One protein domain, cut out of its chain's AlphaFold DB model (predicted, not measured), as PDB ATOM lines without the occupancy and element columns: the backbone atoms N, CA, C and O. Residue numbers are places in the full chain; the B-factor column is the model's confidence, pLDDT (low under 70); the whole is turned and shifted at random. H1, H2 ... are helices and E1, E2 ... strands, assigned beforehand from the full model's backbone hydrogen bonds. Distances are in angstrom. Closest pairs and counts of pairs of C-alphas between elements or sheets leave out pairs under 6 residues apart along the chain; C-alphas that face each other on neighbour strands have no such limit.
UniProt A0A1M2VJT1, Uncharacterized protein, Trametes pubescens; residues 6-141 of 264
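What this domain is: This is residues 6 to 141 of the 264 residues of an uncharacterized protein of Trametes pubescens (UniProt A0A1M2VJT1). A small antiparallel sheet of three strands is partly wrapped by helices: H1, H3, H5 and H4 follow one another in a curve from beside E3 to over one face, where H4 packs. Short H2 and H6 sit by H3, and a long loop, residues 11 to 24, joins E1 to E2. The printed part has 136 residues, with three named strands followed by six named helices, sheet order E1 - E2 - E3, class mixed. It is compact, with a radius of gyration of the C-alphas of 14.4 A and spans of 39 by 37 by 27 A.

How they stand to each other: Start at E1, residues 6 to 10; with E2, residues 25 to 31, and E3, residues 36 to 42, it makes a meander, each strand the antiparallel neighbour of the one before. In hairpin E1 and E2, N 7 and O 29 are within hydrogen-bond range at 2.8 A; in hairpin E2 and E3, N 28 and O 39 at 2.9 A. H1, residues 51 to 62, touches the hub H3, residues 73 to 90, at a shallow tilt of 5 degrees, opposite ways; the closest C-alphas, Lys 51 and Thr 90, are 5.7 A apart. H2, residues 64 to 67, only just touches H3, with 3 pairs of C-alphas within 8 A. H4, residues 98 to 114, is on one face of the sheet, making two layers, helix and sheet, at a height of 9.9 A. H5, residues 122 to 135, forms a helical hairpin with H4, at a shallow tilt of 21 degrees; the closest C-alphas, Thr 111 and Glu 124, are 6.5 A apart. H3, H4 and H5 form an up-and-down bundle, each running against the one before. H6, residues 138 to 141, touches H3, closest at C-alphas Val 140 and Ala 88, 5.9 A. Every O i to N i+4 pair is within hydrogen-bond range in H1, H4 and H5, and 13 of 14 in H3; H2 and H6 are too short for one.

Where its parts are: Find C-alpha 6 at (-50.277, -37.540, 36.257), where E1 begins. H3 runs 25.6 A from C-alpha 73 at (-47.464, -41.926, 48.435), and H4 24.4 A. H6 ends at C-alpha 141, (-40.123, -28.336, 52.451).

The domain as a whole: The two C-alphas farthest apart, Asn 19 and Ser 67, are 42.7 A apart. The printed part has no cut. The link E1 to E2 is long, and pLDDT is under 70 at residues 13 to 21.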
ATOM      1  N   ILE A   6     -50.562 -38.974  36.163       97.06
ATOM      2  CA  ILE A   6     -50.277 -37.540  36.257       97.06
ATOM      3  C   ILE A   6     -49.801 -37.021  34.906       97.06
ATOM      4  O   ILE A   6     -48.894 -37.586  34.304       97.06
ATOM      5  N   TYR A   7     -50.366 -35.905  34.459       97.25
ATOM      6  CA  TYR A   7     -49.958 -35.189  33.256       97.25
ATOM      7  C   TYR A   7     -49.682 -33.729  33.599       97.25
ATOM      8  O   TYR A   7     -50.366 -33.122  34.430       97.25
ATOM      9  N   LEU A   8     -48.685 -33.155  32.935       96.62
ATOM     10  CA  LEU A   8     -48.277 -31.771  33.122       96.62
ATOM     11  C   LEU A   8     -48.314 -31.064  31.771       96.62
ATOM     12  O   LEU A   8     -47.548 -31.393  30.871       96.62
ATOM     13  N   CYS A   9     -49.209 -30.092  31.637       94.62
ATOM     14  CA  CYS A   9     -49.488 -29.429  30.371       94.62
ATOM     15  C   CYS A   9     -49.296 -27.917  30.511       94.62
ATOM     16  O   CYS A   9     -49.863 -27.315  31.425       94.62
ATOM     17  N   PRO A  10     -48.563 -27.257  29.605       91.81
ATOM     18  CA  PRO A  10     -48.574 -25.803  29.553       91.81
ATOM     19  C   PRO A  10     -49.986 -25.287  29.245       91.81
ATOM     20  O   PRO A  10     -50.670 -25.848  28.385       91.81
ATOM     21  N   ASP A  11     -50.434 -24.222  29.916       87.19
ATOM     22  CA  ASP A  11     -51.737 -23.630  29.609       87.19
ATOM     23  C   ASP A  11     -51.675 -22.857  28.284       87.19
ATOM     24  O   ASP A  11     -51.276 -21.694  28.213       87.19
ATOM     25  N   THR A  12     -52.074 -23.521  27.201       78.25
ATOM     26  CA  THR A  12     -52.160 -22.917  25.866       78.25
ATOM     27  C   THR A  12     -53.492 -22.212  25.613       78.25
ATOM     28  O   THR A  12     -53.695 -21.689  24.519       78.25
ATOM     29  N   SER A  13     -54.432 -22.238  26.570       69.44
ATOM     30  CA  SER A  13     -55.766 -21.650  26.390       69.44
ATOM     31  C   SER A  13     -55.753 -20.123  26.463       69.44
ATOM     32  O   SER A  13     -56.647 -19.465  25.925       69.44
ATOM     33  N   TYR A  14     -54.702 -19.546  27.049       61.81
ATOM     34  CA  TYR A  14     -54.452 -18.118  26.967       61.81
ATOM     35  C   TYR A  14     -54.086 -17.736  25.532       61.81
ATOM     36  O   TYR A  14     -53.035 -18.116  25.011       61.81
ATOM     37  N   VAL A  15     -54.974 -16.969  24.887       55.72
ATOM     38  CA  VAL A  15     -54.715 -16.334  23.590       55.72
ATOM     39  C   VAL A  15     -53.512 -15.417  23.769       55.72
ATOM     40  O   VAL A  15     -53.644 -14.290  24.244       55.72
ATOM     41  N   ARG A  16     -52.325 -15.919  23.422       57.22
ATOM     42  CA  ARG A  16     -51.098 -15.135  23.500       57.22
ATOM     43  C   ARG A  16     -51.228 -13.947  22.569       57.22
ATOM     44  O   ARG A  16     -51.452 -14.105  21.364       57.22
ATOM     45  N   LEU A  17     -51.063 -12.750  23.118       61.25
ATOM     46  CA  LEU A  17     -50.734 -11.612  22.280       61.25
ATOM     47  C   LEU A  17     -49.379 -11.913  21.611       61.25
ATOM     48  O   LEU A  17     -48.536 -12.562  22.226       61.25
ATOM     49  N   PRO A  18     -49.125 -11.441  20.379       61.25
ATOM     50  CA  PRO A  18     -47.903 -11.766  19.631       61.25
ATOM     51  C   PRO A  18     -46.576 -11.410  20.325       61.25
ATOM     52  O   PRO A  18     -45.524 -11.781  19.820       61.25
ATOM     53  N   ASN A  19     -46.629 -10.673  21.437       68.19
ATOM     54  CA  ASN A  19     -45.478 -10.202  22.205       68.19
ATOM     55  C   ASN A  19     -45.468 -10.727  23.653       68.19
ATOM     56  O   ASN A  19     -44.663 -10.248  24.449       68.19
ATOM     57  N   ASP A  20     -46.384 -11.630  24.014       68.56
ATOM     58  CA  ASP A  20     -46.454 -12.203  25.357       68.56
ATOM     59  C   ASP A  20     -45.724 -13.548  25.367       68.56
ATOM     60  O   ASP A  20     -46.270 -14.593  25.000       68.56
ATOM     61  N   ASP A  21     -44.440 -13.497  25.723       67.62
ATOM     62  CA  ASP A  21     -43.577 -14.681  25.815       67.62
ATOM     63  C   ASP A  21     -43.783 -15.453  27.129       67.62
ATOM     64  O   ASP A  21     -43.251 -16.553  27.292       67.62
ATOM     65  N   VAL A  22     -44.557 -14.903  28.069       73.88
ATOM     66  CA  VAL A  22     -44.723 -15.488  29.400       73.88
ATOM     67  C   VAL A  22     -45.887 -16.478  29.400       73.88
ATOM     68  O   VAL A  22     -47.010 -16.158  29.012       73.88
ATOM     69  N   MET A  23     -45.622 -17.711  29.835       80.12
ATOM     70  CA  MET A  23     -46.680 -18.677  30.120       80.12
ATOM     71  C   MET A  23     -47.367 -18.271  31.431       80.12
ATOM     72  O   MET A  23     -46.659 -18.142  32.433       80.12
ATOM     73  N   PRO A  24     -48.700 -18.100  31.469       85.94
ATOM     74  CA  PRO A  24     -49.369 -17.649  32.685       85.94
ATOM     75  C   PRO A  24     -49.567 -18.771  33.706       85.94
ATOM     76  O   PRO A  24     -49.524 -18.548  34.915       85.94
ATOM     77  N   ALA A  25     -49.770 -20.004  33.236       93.00
ATOM     78  CA  ALA A  25     -49.950 -21.149  34.109       93.00
ATOM     79  C   ALA A  25     -49.510 -22.468  33.465       93.00
ATOM     80  O   ALA A  25     -49.420 -22.613  32.244       93.00
ATOM     81  N   VAL A  26     -49.294 -23.457  34.324       94.81
ATOM     82  CA  VAL A  26     -49.148 -24.867  33.971       94.81
ATOM     83  C   VAL A  26     -50.315 -25.634  34.593       94.81
ATOM     84  O   VAL A  26     -50.625 -25.469  35.773       94.81
ATOM     85  N   ALA A  27     -50.992 -26.449  33.795       95.50
ATOM     86  CA  ALA A  27     -52.060 -27.328  34.240       95.50
ATOM     87  C   ALA A  27     -51.478 -28.675  34.677       95.50
ATOM     88  O   ALA A  27     -50.828 -29.370  33.897       95.50
ATOM     89  N   LEU A  28     -51.748 -29.051  35.921       96.62
ATOM     90  CA  LEU A  28     -51.479 -30.374  36.458       96.62
ATOM     91  C   LEU A  28     -52.783 -31.174  36.441       96.62
ATOM     92  O   LEU A  28     -53.750 -30.800  37.109       96.62
ATOM     93  N   LEU A  29     -52.811 -32.255  35.668       96.38
ATOM     94  CA  LEU A  29     -53.966 -33.133  35.506       96.38
ATOM     95  C   LEU A  29     -53.658 -34.474  36.161       96.38
ATOM     96  O   LEU A  29     -52.637 -35.082  35.866       96.38
ATOM     97  N   ILE A  30     -54.535 -34.937  37.043       96.44
ATOM     98  CA  ILE A  30     -54.354 -36.185  37.783       96.44
ATOM     99  C   ILE A  30     -55.600 -37.029  37.562       96.44
ATOM    100  O   ILE A  30     -56.700 -36.615  37.931       96.44
ATOM    101  N   TYR A  31     -55.439 -38.196  36.953       95.81
ATOM    102  CA  TYR A  31     -56.526 -39.109  36.628       95.81
ATOM    103  C   TYR A  31     -56.411 -40.367  37.477       95.81
ATOM    104  O   TYR A  31     -55.547 -41.206  37.252       95.81
ATOM    105  N   GLY A  32     -57.300 -40.499  38.454       93.12
ATOM    106  CA  GLY A  32     -57.522 -41.761  39.142       93.12
ATOM    107  C   GLY A  32     -58.566 -42.622  38.441       93.12
ATOM    108  O   GLY A  32     -59.229 -42.200  37.493       93.12
ATOM    109  N   VAL A  33     -58.786 -43.820  38.983       88.50
ATOM    110  CA  VAL A  33     -59.773 -44.782  38.462       88.50
ATOM    111  C   VAL A  33     -61.192 -44.199  38.448       88.50
ATOM    112  O   VAL A  33     -61.971 -44.459  37.530       88.50
ATOM    113  N   THR A  34     -61.536 -43.408  39.470       85.00
ATOM    114  CA  THR A  34     -62.906 -42.900  39.666       85.00
ATOM    115  C   THR A  34     -63.023 -41.381  39.513       85.00
ATOM    116  O   THR A  34     -64.088 -40.885  39.142       85.00
ATOM    117  N   TYR A  35     -61.955 -40.635  39.788       90.62
ATOM    118  CA  TYR A  35     -61.976 -39.174  39.835       90.62
ATOM    119  C   TYR A  35     -60.807 -38.579  39.059       90.62
ATOM    120  O   TYR A  35     -59.744 -39.182  38.957       90.62
ATOM    121  N   ALA A  36     -61.018 -37.372  38.541       93.38
ATOM    122  CA  ALA A  36     -59.973 -36.563  37.941       93.38
ATOM    123  C   ALA A  36     -59.853 -35.244  38.702       93.38
ATOM    124  O   ALA A  36     -60.862 -34.631  39.068       93.38
ATOM    125  N   LEU A  37     -58.620 -34.809  38.920       94.25
ATOM    126  CA  LEU A  37     -58.276 -33.569  39.589       94.25
ATOM    127  C   LEU A  37     -57.455 -32.692  38.642       94.25
ATOM    128  O   LEU A  37     -56.578 -33.166  37.925       94.25
ATOM    129  N   THR A  38     -57.735 -31.392  38.656       95.06
ATOM    130  CA  THR A  38     -56.971 -30.397  37.901       95.06
ATOM    131  C   THR A  38     -56.531 -29.284  38.834       95.06
ATOM    132  O   THR A  38     -57.361 -28.668  39.505       95.06
ATOM    133  N   ILE A  39     -55.229 -29.008  38.857       94.81
ATOM    134  CA  ILE A  39     -54.640 -27.886  39.587       94.81
ATOM    135  C   ILE A  39     -53.967 -26.963  38.570       94.81
ATOM    136  O   ILE A  39     -53.114 -27.390  37.800       94.81
ATOM    137  N   MET A  40     -54.353 -25.687  38.572       94.94
ATOM    138  CA  MET A  40     -53.693 -24.655  37.768       94.94
ATOM    139  C   MET A  40     -52.596 -24.001  38.601       94.94
ATOM    140  O   MET A  40     -52.902 -23.412  39.640       94.94
ATOM    141  N   LEU A  41     -51.353 -24.096  38.133       95.81
ATOM    142  CA  LEU A  41     -50.142 -23.599  38.780       95.81
ATOM    143  C   LEU A  41     -49.679 -22.308  38.082       95.81
ATOM    144  O   LEU A  41     -49.137 -22.392  36.981       95.81
ATOM    145  N   PRO A  42     -49.903 -21.114  38.662       95.12
ATOM    146  CA  PRO A  42     -49.518 -19.852  38.034       95.12
ATOM    147  C   PRO A  42     -48.002 -19.688  37.974       95.12
ATOM    148  O   PRO A  42     -47.301 -20.043  38.928       95.12
ATOM    149  N   THR A  43     -47.504 -19.128  36.880       93.88
ATOM    150  CA  THR A  43     -46.065 -19.005  36.605       93.88
ATOM    151  C   THR A  43     -45.601 -17.566  36.388       93.88
ATOM    152  O   THR A  43     -44.412 -17.302  36.529       93.88
ATOM    153  N   ASP A  44     -46.508 -16.621  36.130       87.31
ATOM    154  CA  ASP A  44     -46.190 -15.219  35.823       87.31
ATOM    155  C   ASP A  44     -46.557 -14.233  36.949       87.31
ATOM    156  O   ASP A  44     -45.731 -13.423  37.379       87.31
ATOM    157  N   ASP A  45     -47.790 -14.313  37.454       82.31
ATOM    158  CA  ASP A  45     -48.374 -13.372  38.396       82.31
ATOM    159  C   ASP A  45     -48.928 -14.077  39.640       82.31
ATOM    160  O   ASP A  45     -50.026 -14.646  39.689       82.31
ATOM    161  N   LEU A  46     -48.150 -13.959  40.713       84.12
ATOM    162  CA  LEU A  46     -48.503 -14.483  42.025       84.12
ATOM    163  C   LEU A  46     -49.404 -13.568  42.843       84.12
ATOM    164  O   LEU A  46     -49.781 -13.955  43.947       84.12
ATOM    165  N   THR A  47     -49.785 -12.386  42.352       85.75
ATOM    166  CA  THR A  47     -50.773 -11.561  43.066       85.75
ATOM    167  C   THR A  47     -52.105 -12.299  43.229       85.75
ATOM    168  O   THR A  47     -52.823 -12.077  44.203       85.75
ATOM    169  N   SER A  48     -52.392 -13.242  42.327       83.12
ATOM    170  CA  SER A  48     -53.564 -14.121  42.359       83.12
ATOM    171  C   SER A  48     -53.418 -15.364  43.257       83.12
ATOM    172  O   SER A  48     -54.395 -16.093  43.481       83.12
ATOM    173  N   VAL A  49     -52.210 -15.636  43.764       91.69
ATOM    174  CA  VAL A  49     -51.904 -16.791  44.615       91.69
ATOM    175  C   VAL A  49     -51.858 -16.326  46.065       91.69
ATOM    176  O   VAL A  49     -50.839 -15.852  46.560       91.69
ATOM    177  N   THR A  50     -52.992 -16.443  46.756       93.75
ATOM    178  CA  THR A  50     -53.077 -16.138  48.189       93.75
ATOM    179  C   THR A  50     -52.673 -17.343  49.031       93.75
ATOM    180  O   THR A  50     -52.709 -18.484  48.563       93.75
ATOM    181  N   LYS A  51     -52.328 -17.103  50.300       93.38
ATOM    182  CA  LYS A  51     -52.037 -18.172  51.262       93.38
ATOM    183  C   LYS A  51     -53.189 -19.181  51.333       93.38
ATOM    184  O   LYS A  51     -52.957 -20.376  51.235       93.38
ATOM    185  N   GLU A  52     -54.428 -18.702  51.405       93.31
ATOM    186  CA  GLU A  52     -55.630 -19.537  51.522       93.31
ATOM    187  C   GLU A  52     -55.829 -20.430  50.294       93.31
ATOM    188  O   GLU A  52     -56.321 -21.551  50.403       93.31
ATOM    189  N   ARG A  53     -55.450 -19.942  49.104       94.56
ATOM    190  CA  ARG A  53     -55.504 -20.736  47.873       94.56
ATOM    191  C   ARG A  53     -54.482 -21.867  47.897       94.56
ATOM    192  O   ARG A  53     -54.820 -22.977  47.500       94.56
ATOM    193  N   VAL A  54     -53.269 -21.585  48.367       95.44
ATOM    194  CA  VAL A  54     -52.220 -22.601  48.500       95.44
ATOM    195  C   VAL A  54     -52.570 -23.607  49.592       95.44
ATOM    196  O   VAL A  54     -52.447 -24.803  49.356       95.44
ATOM    197  N   ASP A  55     -53.083 -23.152  50.738       93.62
ATOM    198  CA  ASP A  55     -53.538 -24.041  51.808       93.62
ATOM    199  C   ASP A  55     -54.610 -25.007  51.263       93.62
ATOM    200  O   ASP A  55     -54.469 -26.212  51.429       93.62
ATOM    201  N   ARG A  56     -55.584 -24.534  50.463       93.25
ATOM    202  CA  ARG A  56     -56.552 -25.417  49.771       93.25
ATOM    203  C   ARG A  56     -55.914 -26.426  48.817       93.25
ATOM    204  O   ARG A  56     -56.433 -27.530  48.681       93.25
ATOM    205  N   TRP A  57     -54.827 -26.079  48.127       95.62
ATOM    206  CA  TRP A  57     -54.103 -27.061  47.311       95.62
ATOM    207  C   TRP A  57     -53.482 -28.154  48.176       95.62
ATOM    208  O   TRP A  57     -53.551 -29.318  47.797       95.62
ATOM    209  N   ILE A  58     -52.960 -27.807  49.354       94.81
ATOM    210  CA  ILE A  58     -52.459 -28.786  50.327       94.81
ATOM    211  C   ILE A  58     -53.598 -29.700  50.795       94.81
ATOM    212  O   ILE A  58     -53.421 -30.914  50.809       94.81
ATOM    213  N   GLU A  59     -54.785 -29.157  51.093       92.75
ATOM    214  CA  GLU A  59     -55.965 -29.969  51.452       92.75
ATOM    215  C   GLU A  59     -56.345 -30.950  50.333       92.75
ATOM    216  O   GLU A  59     -56.654 -32.115  50.591       92.75
ATOM    217  N   ILE A  60     -56.304 -30.487  49.080       91.88
ATOM    218  CA  ILE A  60     -56.603 -31.285  47.887       91.88
ATOM    219  C   ILE A  60     -55.582 -32.420  47.703       91.88
ATOM    220  O   ILE A  60     -55.970 -33.559  47.435       91.88
ATOM    221  N   VAL A  61     -54.290 -32.113  47.847       92.69
ATOM    222  CA  VAL A  61     -53.192 -33.082  47.722       92.69
ATOM    223  C   VAL A  61     -53.225 -34.090  48.876       92.69
ATOM    224  O   VAL A  61     -53.018 -35.274  48.652       92.69
ATOM    225  N   HIS A  62     -53.575 -33.686  50.097       88.88
ATOM    226  CA  HIS A  62     -53.697 -34.623  51.220       88.88
ATOM    227  C   HIS A  62     -54.931 -35.524  51.145       88.88
ATOM    228  O   HIS A  62     -54.839 -36.710  51.459       88.88
ATOM    229  N   GLY A  63     -56.092 -34.973  50.788       88.19
ATOM    230  CA  GLY A  63     -57.364 -35.694  50.823       88.19
ATOM    231  C   GLY A  63     -57.732 -36.291  49.463       88.19
ATOM    232  O   GLY A  63     -57.453 -37.461  49.224       88.19
ATOM    233  N   PRO A  64     -58.380 -35.523  48.569       87.31
ATOM    234  CA  PRO A  64     -58.845 -35.996  47.264       87.31
ATOM    235  C   PRO A  64     -57.825 -36.778  46.427       87.31
ATOM    236  O   PRO A  64     -58.193 -37.774  45.808       87.31
ATOM    237  N   LEU A  65     -56.555 -36.372  46.394       86.94
ATOM    238  CA  LEU A  65     -55.535 -37.110  45.644       86.94
ATOM    239  C   LEU A  65     -55.375 -38.548  46.163       86.94
ATOM    240  O   LEU A  65     -55.404 -39.493  45.376       86.94
ATOM    241  N   THR A  66     -55.240 -38.715  47.478       85.56
ATOM    242  CA  THR A  66     -54.982 -40.020  48.099       85.56
ATOM    243  C   THR A  66     -56.249 -40.870  48.178       85.56
ATOM    244  O   THR A  66     -56.210 -42.067  47.906       85.56
ATOM    245  N   SER A  67     -57.396 -40.264  48.505       86.56
ATOM    246  CA  SER A  67     -58.640 -40.993  48.770       86.56
ATOM    247  C   SER A  67     -59.533 -41.198  47.547       86.56
ATOM    248  O   SER A  67     -60.300 -42.159  47.519       86.56
ATOM    249  N   GLN A  68     -59.473 -40.306  46.553       88.69
ATOM    250  CA  GLN A  68     -60.370 -40.332  45.388       88.69
ATOM    251  C   GLN A  68     -59.627 -40.634  44.089       88.69
ATOM    252  O   GLN A  68     -60.145 -41.369  43.249       88.69
ATOM    253  N   CYS A  69     -58.427 -40.076  43.912       91.25
ATOM    254  CA  CYS A  69     -57.625 -40.342  42.719       91.25
ATOM    255  C   CYS A  69     -56.754 -41.598  42.860       91.25
ATOM    256  O   CYS A  69     -56.163 -42.010  41.872       91.25
ATOM    257  N   GLU A  70     -56.691 -42.211  44.049       91.56
ATOM    258  CA  GLU A  70     -55.827 -43.370  44.323       91.56
ATOM    259  C   GLU A  70     -54.345 -43.058  44.019       91.56
ATOM    260  O   GLU A  70     -53.578 -43.909  43.566       91.56
ATOM    261  N   GLY A  71     -53.940 -41.802  44.252       92.00
ATOM    262  CA  GLY A  71     -52.559 -41.362  44.092       92.00
ATOM    263  C   GLY A  71     -51.627 -42.106  45.045       92.00
ATOM    264  O   GLY A  71     -51.965 -42.349  46.207       92.00
ATOM    265  N   SER A  72     -50.443 -42.465  44.556       93.88
ATOM    266  CA  SER A  72     -49.436 -43.130  45.383       93.88
ATOM    267  C   SER A  72     -48.831 -42.175  46.415       93.88
ATOM    268  O   SER A  72     -48.867 -40.955  46.254       93.88
ATOM    269  N   GLN A  73     -48.203 -42.729  47.455       93.62
ATOM    270  CA  GLN A  73     -47.464 -41.926  48.435       93.62
ATOM    271  C   GLN A  73     -46.354 -41.091  47.770       93.62
ATOM    272  O   GLN A  73     -46.188 -39.920  48.096       93.62
ATOM    273  N   ALA A  74     -45.644 -41.662  46.792       95.00
ATOM    274  CA  ALA A  74     -44.599 -40.948  46.059       95.00
ATOM    275  C   ALA A  74     -45.176 -39.782  45.239       95.00
ATOM    276  O   ALA A  74     -44.622 -38.689  45.235       95.00
ATOM    277  N   GLN A  75     -46.322 -39.984  44.585       95.62
ATOM    278  CA  GLN A  75     -47.015 -38.923  43.851       95.62
ATOM    279  C   GLN A  75     -47.489 -37.805  44.778       95.62
ATOM    280  O   GLN A  75     -47.351 -36.629  44.453       95.62
ATOM    281  N   PHE A  76     -48.020 -38.167  45.945       94.88
ATOM    282  CA  PHE A  76     -48.383 -37.209  46.979       94.88
ATOM    283  C   PHE A  76     -47.186 -36.341  47.395       94.88
ATOM    284  O   PHE A  76     -47.307 -35.117  47.390       94.88
ATOM    285  N   GLU A  77     -46.034 -36.950  47.684       95.19
ATOM    286  CA  GLU A  77     -44.814 -36.233  48.081       95.19
ATOM    287  C   GLU A  77     -44.333 -35.274  46.984       95.19
ATOM    288  O   GLU A  77     -44.098 -34.098  47.260       95.19
ATOM    289  N   LEU A  78     -44.299 -35.729  45.724       96.69
ATOM    290  CA  LEU A  78     -43.921 -34.884  44.586       96.69
ATOM    291  C   LEU A  78     -44.809 -33.642  44.473       96.69
ATOM    292  O   LEU A  78     -44.319 -32.529  44.284       96.69
ATOM    293  N   LEU A  79     -46.126 -33.820  44.580       97.00
ATOM    294  CA  LEU A  79     -47.068 -32.714  44.448       97.00
ATOM    295  C   LEU A  79     -47.044 -31.785  45.661       97.00
ATOM    296  O   LEU A  79     -47.173 -30.570  45.496       97.00
ATOM    297  N   LEU A  80     -46.848 -32.333  46.860       96.50
ATOM    298  CA  LEU A  80     -46.717 -31.541  48.074       96.50
ATOM    299  C   LEU A  80     -45.505 -30.610  47.982       96.50
ATOM    300  O   LEU A  80     -45.666 -29.411  48.205       96.50
ATOM    301  N   ASP A  81     -44.338 -31.109  47.574       97.56
ATOM    302  CA  ASP A  81     -43.117 -30.302  47.454       97.56
ATOM    303  C   ASP A  81     -43.300 -29.108  46.509       97.56
ATOM    304  O   ASP A  81     -42.894 -27.983  46.820       97.56
ATOM    305  N   ILE A  82     -43.993 -29.311  45.385       97.81
ATOM    306  CA  ILE A  82     -44.324 -28.238  44.437       97.81
ATOM    307  C   ILE A  82     -45.219 -27.186  45.106       97.81
ATOM    308  O   ILE A  82     -44.958 -25.984  45.011       97.81
ATOM    309  N   VAL A  83     -46.266 -27.620  45.812       97.12
ATOM    310  CA  VAL A  83     -47.201 -26.723  46.509       97.12
ATOM    311  C   VAL A  83     -46.513 -25.974  47.660       97.12
ATOM    312  O   VAL A  83     -46.810 -24.798  47.898       97.12
ATOM    313  N   LEU A  84     -45.541 -26.588  48.339       96.44
ATOM    314  CA  LEU A  84     -44.772 -25.950  49.409       96.44
ATOM    315  C   LEU A  84     -43.892 -24.802  48.909       96.44
ATOM    316  O   LEU A  84     -43.782 -23.783  49.597       96.44
ATOM    317  N   VAL A  85     -43.360 -24.878  47.686       96.81
ATOM    318  CA  VAL A  85     -42.649 -23.744  47.066       96.81
ATOM    319  C   VAL A  85     -43.585 -22.543  46.882       96.81
ATOM    320  O   VAL A  85     -43.220 -21.414  47.235       96.81
ATOM    321  N   TYR A  86     -44.822 -22.770  46.423       96.75
ATOM    322  CA  TYR A  86     -45.842 -21.717  46.358       96.75
ATOM    323  C   TYR A  86     -46.162 -21.152  47.746       96.75
ATOM    324  O   TYR A  86     -46.261 -19.934  47.911       96.75
ATOM    325  N   ARG A  87     -46.275 -22.006  48.768       95.38
ATOM    326  CA  ARG A  87     -46.568 -21.572  50.144       95.38
ATOM    327  C   ARG A  87     -45.451 -20.711  50.726       95.38
ATOM    328  O   ARG A  87     -45.717 -19.635  51.260       95.38
ATOM    329  N   ALA A  88     -44.198 -21.136  50.583       94.56
ATOM    330  CA  ALA A  88     -43.046 -20.366  51.044       94.56
ATOM    331  C   ALA A  88     -43.008 -18.975  50.392       94.56
ATOM    332  O   ALA A  88     -42.708 -17.974  51.053       94.56
ATOM    333  N   ARG A  89     -43.384 -18.897  49.110       94.00
ATOM    334  CA  ARG A  89     -43.458 -17.637  48.372       94.00
ATOM    335  C   ARG A  89     -44.576 -16.715  48.855       94.00
ATOM    336  O   ARG A  89     -44.327 -15.509  48.966       94.00
ATOM    337  N   THR A  90     -45.777 -17.230  49.130       93.56
ATOM    338  CA  THR A  90     -46.906 -16.408  49.610       93.56
ATOM    339  C   THR A  90     -46.670 -15.879  51.020       93.56
ATOM    340  O   THR A  90     -47.004 -14.733  51.313       93.56
ATOM    341  N   LEU A  91     -46.004 -16.660  51.871       90.94
ATOM    342  CA  LEU A  91     -45.636 -16.245  53.225       90.94
ATOM    343  C   LEU A  91     -44.413 -15.316  53.270       90.94
ATOM    344  O   LEU A  91     -44.057 -14.828  54.341       90.94
ATOM    345  N   SER A  92     -43.762 -15.060  52.126       86.94
ATOM    346  CA  SER A  92     -42.480 -14.336  52.040       86.94
ATOM    347  C   SER A  92     -41.415 -14.900  52.995       86.94
ATOM    348  O   SER A  92     -40.560 -14.173  53.503       86.94
ATOM    349  N   GLN A  93     -41.480 -16.206  53.257       81.88
ATOM    350  CA  GLN A  93     -40.584 -16.898  54.173       81.88
ATOM    351  C   GLN A  93     -39.298 -17.331  53.461       81.88
ATOM    352  O   GLN A  93     -39.218 -17.393  52.231       81.88
ATOM    353  N   TYR A  94     -38.261 -17.607  54.255       83.19
ATOM    354  CA  TYR A  94     -37.000 -18.223  53.807       83.19
ATOM    355  C   TYR A  94     -36.248 -17.462  52.702       83.19
ATOM    356  O   TYR A  94     -35.399 -18.024  52.007       83.19
ATOM    357  N   GLY A  95     -36.548 -16.169  52.541       81.88
ATOM    358  CA  GLY A  95     -35.919 -15.326  51.530       81.88
ATOM    359  C   GLY A  95     -36.210 -15.791  50.104       81.88
ATOM    360  O   GLY A  95     -35.344 -15.649  49.236       81.88
ATOM    361  N   LEU A  96     -37.398 -16.361  49.850       86.69
ATOM    362  CA  LEU A  96     -37.842 -16.691  48.496       86.69
ATOM    363  C   LEU A  96     -38.179 -15.409  47.717       86.69
ATOM    364  O   LEU A  96     -39.335 -15.028  47.535       86.69
ATOM    365  N   GLY A  97     -37.134 -14.690  47.313       87.69
ATOM    366  CA  GLY A  97     -37.259 -13.491  46.497       87.69
ATOM    367  C   GLY A  97     -37.836 -13.809  45.118       87.69
ATOM    368  O   GLY A  97     -37.787 -14.953  44.661       87.69
ATOM    369  N   LYS A  98     -38.328 -12.769  44.438       90.44
ATOM    370  CA  LYS A  98     -38.917 -12.866  43.094       90.44
ATOM    371  C   LYS A  98     -38.050 -13.703  42.141       90.44
ATOM    372  O   LYS A  98     -38.533 -14.686  41.610       90.44
ATOM    373  N   THR A  99     -36.747 -13.429  42.081       92.88
ATOM    374  CA  THR A  99     -35.796 -14.142  41.211       92.88
ATOM    375  C   THR A  99     -35.746 -15.658  41.432       92.88
ATOM    376  O   THR A  99     -35.584 -16.403  40.475       92.88
ATOM    377  N   LYS A 100     -35.876 -16.144  42.676       93.69
ATOM    378  CA  LYS A 100     -35.889 -17.595  42.937       93.69
ATOM    379  C   LYS A 100     -37.190 -18.235  42.475       93.69
ATOM    380  O   LYS A 100     -37.178 -19.367  42.007       93.69
ATOM    381  N   PHE A 101     -38.295 -17.513  42.627       93.62
ATOM    382  CA  PHE A 101     -39.576 -17.977  42.126       93.62
ATOM    383  C   PHE A 101     -39.614 -17.965  40.593       93.62
ATOM    384  O   PHE A 101     -40.087 -18.929  40.009       93.62
ATOM    385  N   ASP A 102     -39.049 -16.940  39.950       93.44
ATOM    386  CA  ASP A 102     -38.932 -16.877  38.489       93.44
ATOM    387  C   ASP A 102     -38.163 -18.109  37.964       93.44
ATOM    388  O   ASP A 102     -38.630 -18.789  37.058       93.44
ATOM    389  N   LEU A 103     -37.056 -18.496  38.620       94.81
ATOM    390  CA  LEU A 103     -36.324 -19.731  38.294       94.81
ATOM    391  C   LEU A 103     -37.165 -21.003  38.472       94.81
ATOM    392  O   LEU A 103     -37.048 -21.933  37.676       94.81
ATOM    393  N   PHE A 104     -37.988 -21.067  39.522       96.62
ATOM    394  CA  PHE A 104     -38.917 -22.178  39.732       96.62
ATOM    395  C   PHE A 104     -39.959 -22.261  38.615       96.62
ATOM    396  O   PHE A 104     -40.161 -23.337  38.054       96.62
ATOM    397  N   ALA A 105     -40.585 -21.135  38.273       95.75
ATOM    398  CA  ALA A 105     -41.597 -21.049  37.230       95.75
ATOM    399  C   ALA A 105     -41.018 -21.409  35.856       95.75
ATOM    400  O   ALA A 105     -41.587 -22.249  35.160       95.75
ATOM    401  N   ASP A 106     -39.851 -20.864  35.501       94.75
ATOM    402  CA  ASP A 106     -39.143 -21.185  34.257       94.75
ATOM    403  C   ASP A 106     -38.847 -22.683  34.153       94.75
ATOM    404  O   ASP A 106     -39.040 -23.300  33.101       94.75
ATOM    405  N   HIS A 107     -38.385 -23.289  35.250       96.94
ATOM    406  CA  HIS A 107     -38.071 -24.710  35.269       96.94
ATOM    407  C   HIS A 107     -39.343 -25.567  35.179       96.94
ATOM    408  O   HIS A 107     -39.360 -26.524  34.410       96.94
ATOM    409  N   LEU A 108     -40.435 -25.176  35.848       97.31
ATOM    410  CA  LEU A 108     -41.734 -25.853  35.758       97.31
ATOM    411  C   LEU A 108     -42.307 -25.795  34.333       97.31
ATOM    412  O   LEU A 108     -42.740 -26.818  33.800       97.31
ATOM    413  N   ILE A 109     -42.264 -24.623  33.688       95.38
ATOM    414  CA  ILE A 109     -42.691 -24.442  32.292       95.38
ATOM    415  C   ILE A 109     -41.841 -25.310  31.366       95.38
ATOM    416  O   ILE A 109     -42.375 -25.959  30.464       95.38
ATOM    417  N   LYS A 110     -40.520 -25.334  31.576       95.19
ATOM    418  CA  LYS A 110     -39.604 -26.156  30.785       95.19
ATOM    419  C   LYS A 110     -39.942 -27.638  30.921       95.19
ATOM    420  O   LYS A 110     -40.030 -28.306  29.898       95.19
ATOM    421  N   THR A 111     -40.163 -28.131  32.139       96.62
ATOM    422  CA  THR A 111     -40.573 -29.519  32.400       96.62
ATOM    423  C   THR A 111     -41.889 -29.843  31.694       96.62
ATOM    424  O   THR A 111     -41.947 -30.799  30.927       96.62
ATOM    425  N   ALA A 112     -42.907 -28.990  31.836       96.12
ATOM    426  CA  ALA A 112     -44.192 -29.158  31.151       96.12
ATOM    427  C   ALA A 112     -44.061 -29.147  29.617       96.12
ATOM    428  O   ALA A 112     -44.783 -29.848  28.922       96.12
ATOM    429  N   SER A 113     -43.134 -28.354  29.075       94.12
ATOM    430  CA  SER A 113     -42.938 -28.213  27.624       94.12
ATOM    431  C   SER A 113     -42.137 -29.356  26.994       94.12
ATOM    432  O   SER A 113     -42.157 -29.497  25.773       94.12
ATOM    433  N   LYS A 114     -41.396 -30.140  27.790       94.44
ATOM    434  CA  LYS A 114     -40.711 -31.349  27.306       94.44
ATOM    435  C   LYS A 114     -41.689 -32.500  27.072       94.44
ATOM    436  O   LYS A 114     -41.449 -33.311  26.184       94.44
ATOM    437  N   LEU A 115     -42.739 -32.566  27.888       95.00
ATOM    438  CA  LEU A 115     -43.698 -33.660  27.895       95.00
ATOM    439  C   LEU A 115     -44.648 -33.564  26.702       95.00
ATOM    440  O   LEU A 115     -45.146 -32.490  26.350       95.00
ATOM    441  N   HIS A 116     -44.946 -34.709  26.093       93.00
ATOM    442  CA  HIS A 116     -46.071 -34.788  25.171       93.00
ATOM    443  C   HIS A 116     -47.397 -34.617  25.947       93.00
ATOM    444  O   HIS A 116     -47.504 -35.112  27.066       93.00
ATOM    445  N   PRO A 117     -48.464 -34.025  25.367       86.81
ATOM    446  CA  PRO A 117     -49.755 -33.838  26.053       86.81
ATOM    447  C   PRO A 117     -50.432 -35.093  26.640       86.81
ATOM    448  O   PRO A 117     -51.418 -34.972  27.357       86.81
ATOM    449  N   PHE A 118     -49.941 -36.290  26.306       89.44
ATOM    450  CA  PHE A 118     -50.452 -37.581  26.785       89.44
ATOM    451  C   PHE A 118     -49.352 -38.436  27.427       89.44
ATOM    452  O   PHE A 118     -49.507 -39.645  27.559       89.44
ATOM    453  N   GLU A 119     -48.208 -37.837  27.747       96.31
ATOM    454  CA  GLU A 119     -47.099 -38.516  28.408       96.31
ATOM    455  C   GLU A 119     -47.228 -38.378  29.925       96.31
ATOM    456  O   GLU A 119     -47.509 -37.290  30.433       96.31
ATOM    457  N   HIS A 120     -47.023 -39.487  30.637       96.69
ATOM    458  CA  HIS A 120     -47.033 -39.500  32.097       96.69
ATOM    459  C   HIS A 120     -45.888 -38.643  32.643       96.69
ATOM    460  O   HIS A 120     -44.735 -38.774  32.228       96.69
ATOM    461  N   ALA A 121     -46.206 -37.780  33.599       97.56
ATOM    462  CA  ALA A 121     -45.297 -36.769  34.113       97.56
ATOM    463  C   ALA A 121     -44.461 -37.244  35.312       97.56
ATOM    464  O   ALA A 121     -43.588 -36.502  35.743       97.56
ATOM    465  N   ASP A 122     -44.689 -38.444  35.858       96.56
ATOM    466  CA  ASP A 122     -44.073 -38.919  37.108       96.56
ATOM    467  C   ASP A 122     -42.540 -38.802  37.123       96.56
ATOM    468  O   ASP A 122     -41.964 -38.279  38.077       96.56
ATOM    469  N   ASN A 123     -41.871 -39.224  36.044       96.94
ATOM    470  CA  ASN A 123     -40.407 -39.189  35.956       96.94
ATOM    471  C   ASN A 123     -39.866 -37.754  35.860       96.94
ATOM    472  O   ASN A 123     -38.936 -37.391  36.579       96.94
ATOM    473  N   GLU A 124     -40.463 -36.925  35.005       97.88
ATOM    474  CA  GLU A 124     -40.052 -35.527  34.822       97.88
ATOM    475  C   GLU A 124     -40.390 -34.670  36.057       97.88
ATOM    476  O   GLU A 124     -39.622 -33.781  36.423       97.88
ATOM    477  N   LEU A 125     -41.492 -34.965  36.756       97.75
ATOM    478  CA  LEU A 125     -41.823 -34.363  38.051       97.75
ATOM    479  C   LEU A 125     -40.846 -34.802  39.142       97.75
ATOM    480  O   LEU A 125     -40.451 -33.977  39.961       97.75
ATOM    481  N   SER A 126     -40.418 -36.065  39.143       97.94
ATOM    482  CA  SER A 126     -39.396 -36.549  40.073       97.94
ATOM    483  C   SER A 126     -38.052 -35.850  39.860       97.94
ATOM    484  O   SER A 126     -37.451 -35.377  40.826       97.94
ATOM    485  N   GLU A 127     -37.611 -35.686  38.609       98.19
ATOM    486  CA  GLU A 127     -36.408 -34.907  38.283       98.19
ATOM    487  C   GLU A 127     -36.562 -33.437  38.707       98.19
ATOM    488  O   GLU A 127     -35.663 -32.866  39.332       98.19
ATOM    489  N   PHE A 128     -37.724 -32.839  38.432       98.19
ATOM    490  CA  PHE A 128     -38.053 -31.467  38.813       98.19
ATOM    491  C   PHE A 128     -38.003 -31.248  40.333       98.19
ATOM    492  O   PHE A 128     -37.387 -30.290  40.804       98.19
ATOM    493  N   VAL A 129     -38.598 -32.148  41.117       98.06
ATOM    494  CA  VAL A 129     -38.565 -32.095  42.587       98.06
ATOM    495  C   VAL A 129     -37.156 -32.365  43.118       98.06
ATOM    496  O   VAL A 129     -36.693 -31.679  44.029       98.06
ATOM    497  N   GLY A 130     -36.403 -33.276  42.498       98.12
ATOM    498  CA  GLY A 130     -34.982 -33.456  42.798       98.12
ATOM    499  C   GLY A 130     -34.188 -32.156  42.620       98.12
ATOM    500  O   GLY A 130     -33.401 -31.773  43.489       98.12
ATOM    501  N   TRP A 131     -34.444 -31.422  41.532       98.31
ATOM    502  CA  TRP A 131     -33.856 -30.103  41.299       98.31
ATOM    503  C   TRP A 131     -34.294 -29.071  42.350       98.31
ATOM    504  O   TRP A 131     -33.450 -28.311  42.841       98.31
ATOM    505  N   LEU A 132     -35.571 -29.063  42.748       97.81
ATOM    506  CA  LEU A 132     -36.088 -28.205  43.819       97.81
ATOM    507  C   LEU A 132     -35.327 -28.418  45.131       97.81
ATOM    508  O   LEU A 132     -34.800 -27.461  45.700       97.81
ATOM    509  N   CYS A 133     -35.192 -29.667  45.568       96.75
ATOM    510  CA  CYS A 133     -34.509 -30.032  46.809       96.75
ATOM    511  C   CYS A 133     -33.024 -29.626  46.839       96.75
ATOM    512  O   CYS A 133     -32.463 -29.406  47.913       96.75
ATOM    513  N   VAL A 134     -32.380 -29.498  45.672       97.31
ATOM    514  CA  VAL A 134     -30.991 -29.020  45.547       97.31
ATOM    515  C   VAL A 134     -30.901 -27.490  45.571       97.31
ATOM    516  O   VAL A 134     -29.949 -26.940  46.129       97.31
ATOM    517  N   ASN A 135     -31.862 -26.788  44.966       96.56
ATOM    518  CA  ASN A 135     -31.773 -25.340  44.733       96.56
ATOM    519  C   ASN A 135     -32.512 -24.490  45.781       96.56
ATOM    520  O   ASN A 135     -32.267 -23.283  45.890       96.56
ATOM    521  N   PHE A 136     -33.399 -25.099  46.566       95.94
ATOM    522  CA  PHE A 136     -34.220 -24.419  47.561       95.94
ATOM    523  C   PHE A 136     -33.777 -24.780  48.986       95.94
ATOM    524  O   PHE A 136     -33.323 -25.898  49.238       95.94
ATOM    525  N   PRO A 137     -33.868 -23.845  49.952       95.50
ATOM    526  CA  PRO A 137     -33.575 -24.154  51.348       95.50
ATOM    527  C   PRO A 137     -34.473 -25.283  51.859       95.50
ATOM    528  O   PRO A 137     -35.680 -25.242  51.643       95.50
ATOM    529  N   LYS A 138     -33.912 -26.230  52.620       95.56
ATOM    530  CA  LYS A 138     -34.666 -27.362  53.195       95.56
ATOM    531  C   LYS A 138     -35.893 -26.936  54.004       95.56
ATOM    532  O   LYS A 138     -36.891 -27.635  54.013       95.56
ATOM    533  N   SER A 139     -35.832 -25.764  54.634       94.62
ATOM    534  CA  SER A 139     -36.936 -25.193  55.408       94.62
ATOM    535  C   SER A 139     -38.173 -24.838  54.573       94.62
ATOM    536  O   SER A 139     -39.229 -24.612  55.144       94.62
ATOM    537  N   VAL A 140     -38.059 -24.754  53.241       95.62
ATOM    538  CA  VAL A 140     -39.217 -24.596  52.339       95.62
ATOM    539  C   VAL A 140     -40.089 -25.851  52.349       95.62
ATOM    540  O   VAL A 140     -41.306 -25.730  52.278       95.62
ATOM    541  N   PHE A 141     -39.468 -27.024  52.477       95.44
ATOM    542  CA  PHE A 141     -40.123 -28.336  52.451       95.44
ATOM    543  C   PHE A 141     -40.505 -28.832  53.853       95.44
ATOM    544  O   PHE A 141     -40.891 -29.980  54.032       95.44
TER     545      PHE A 141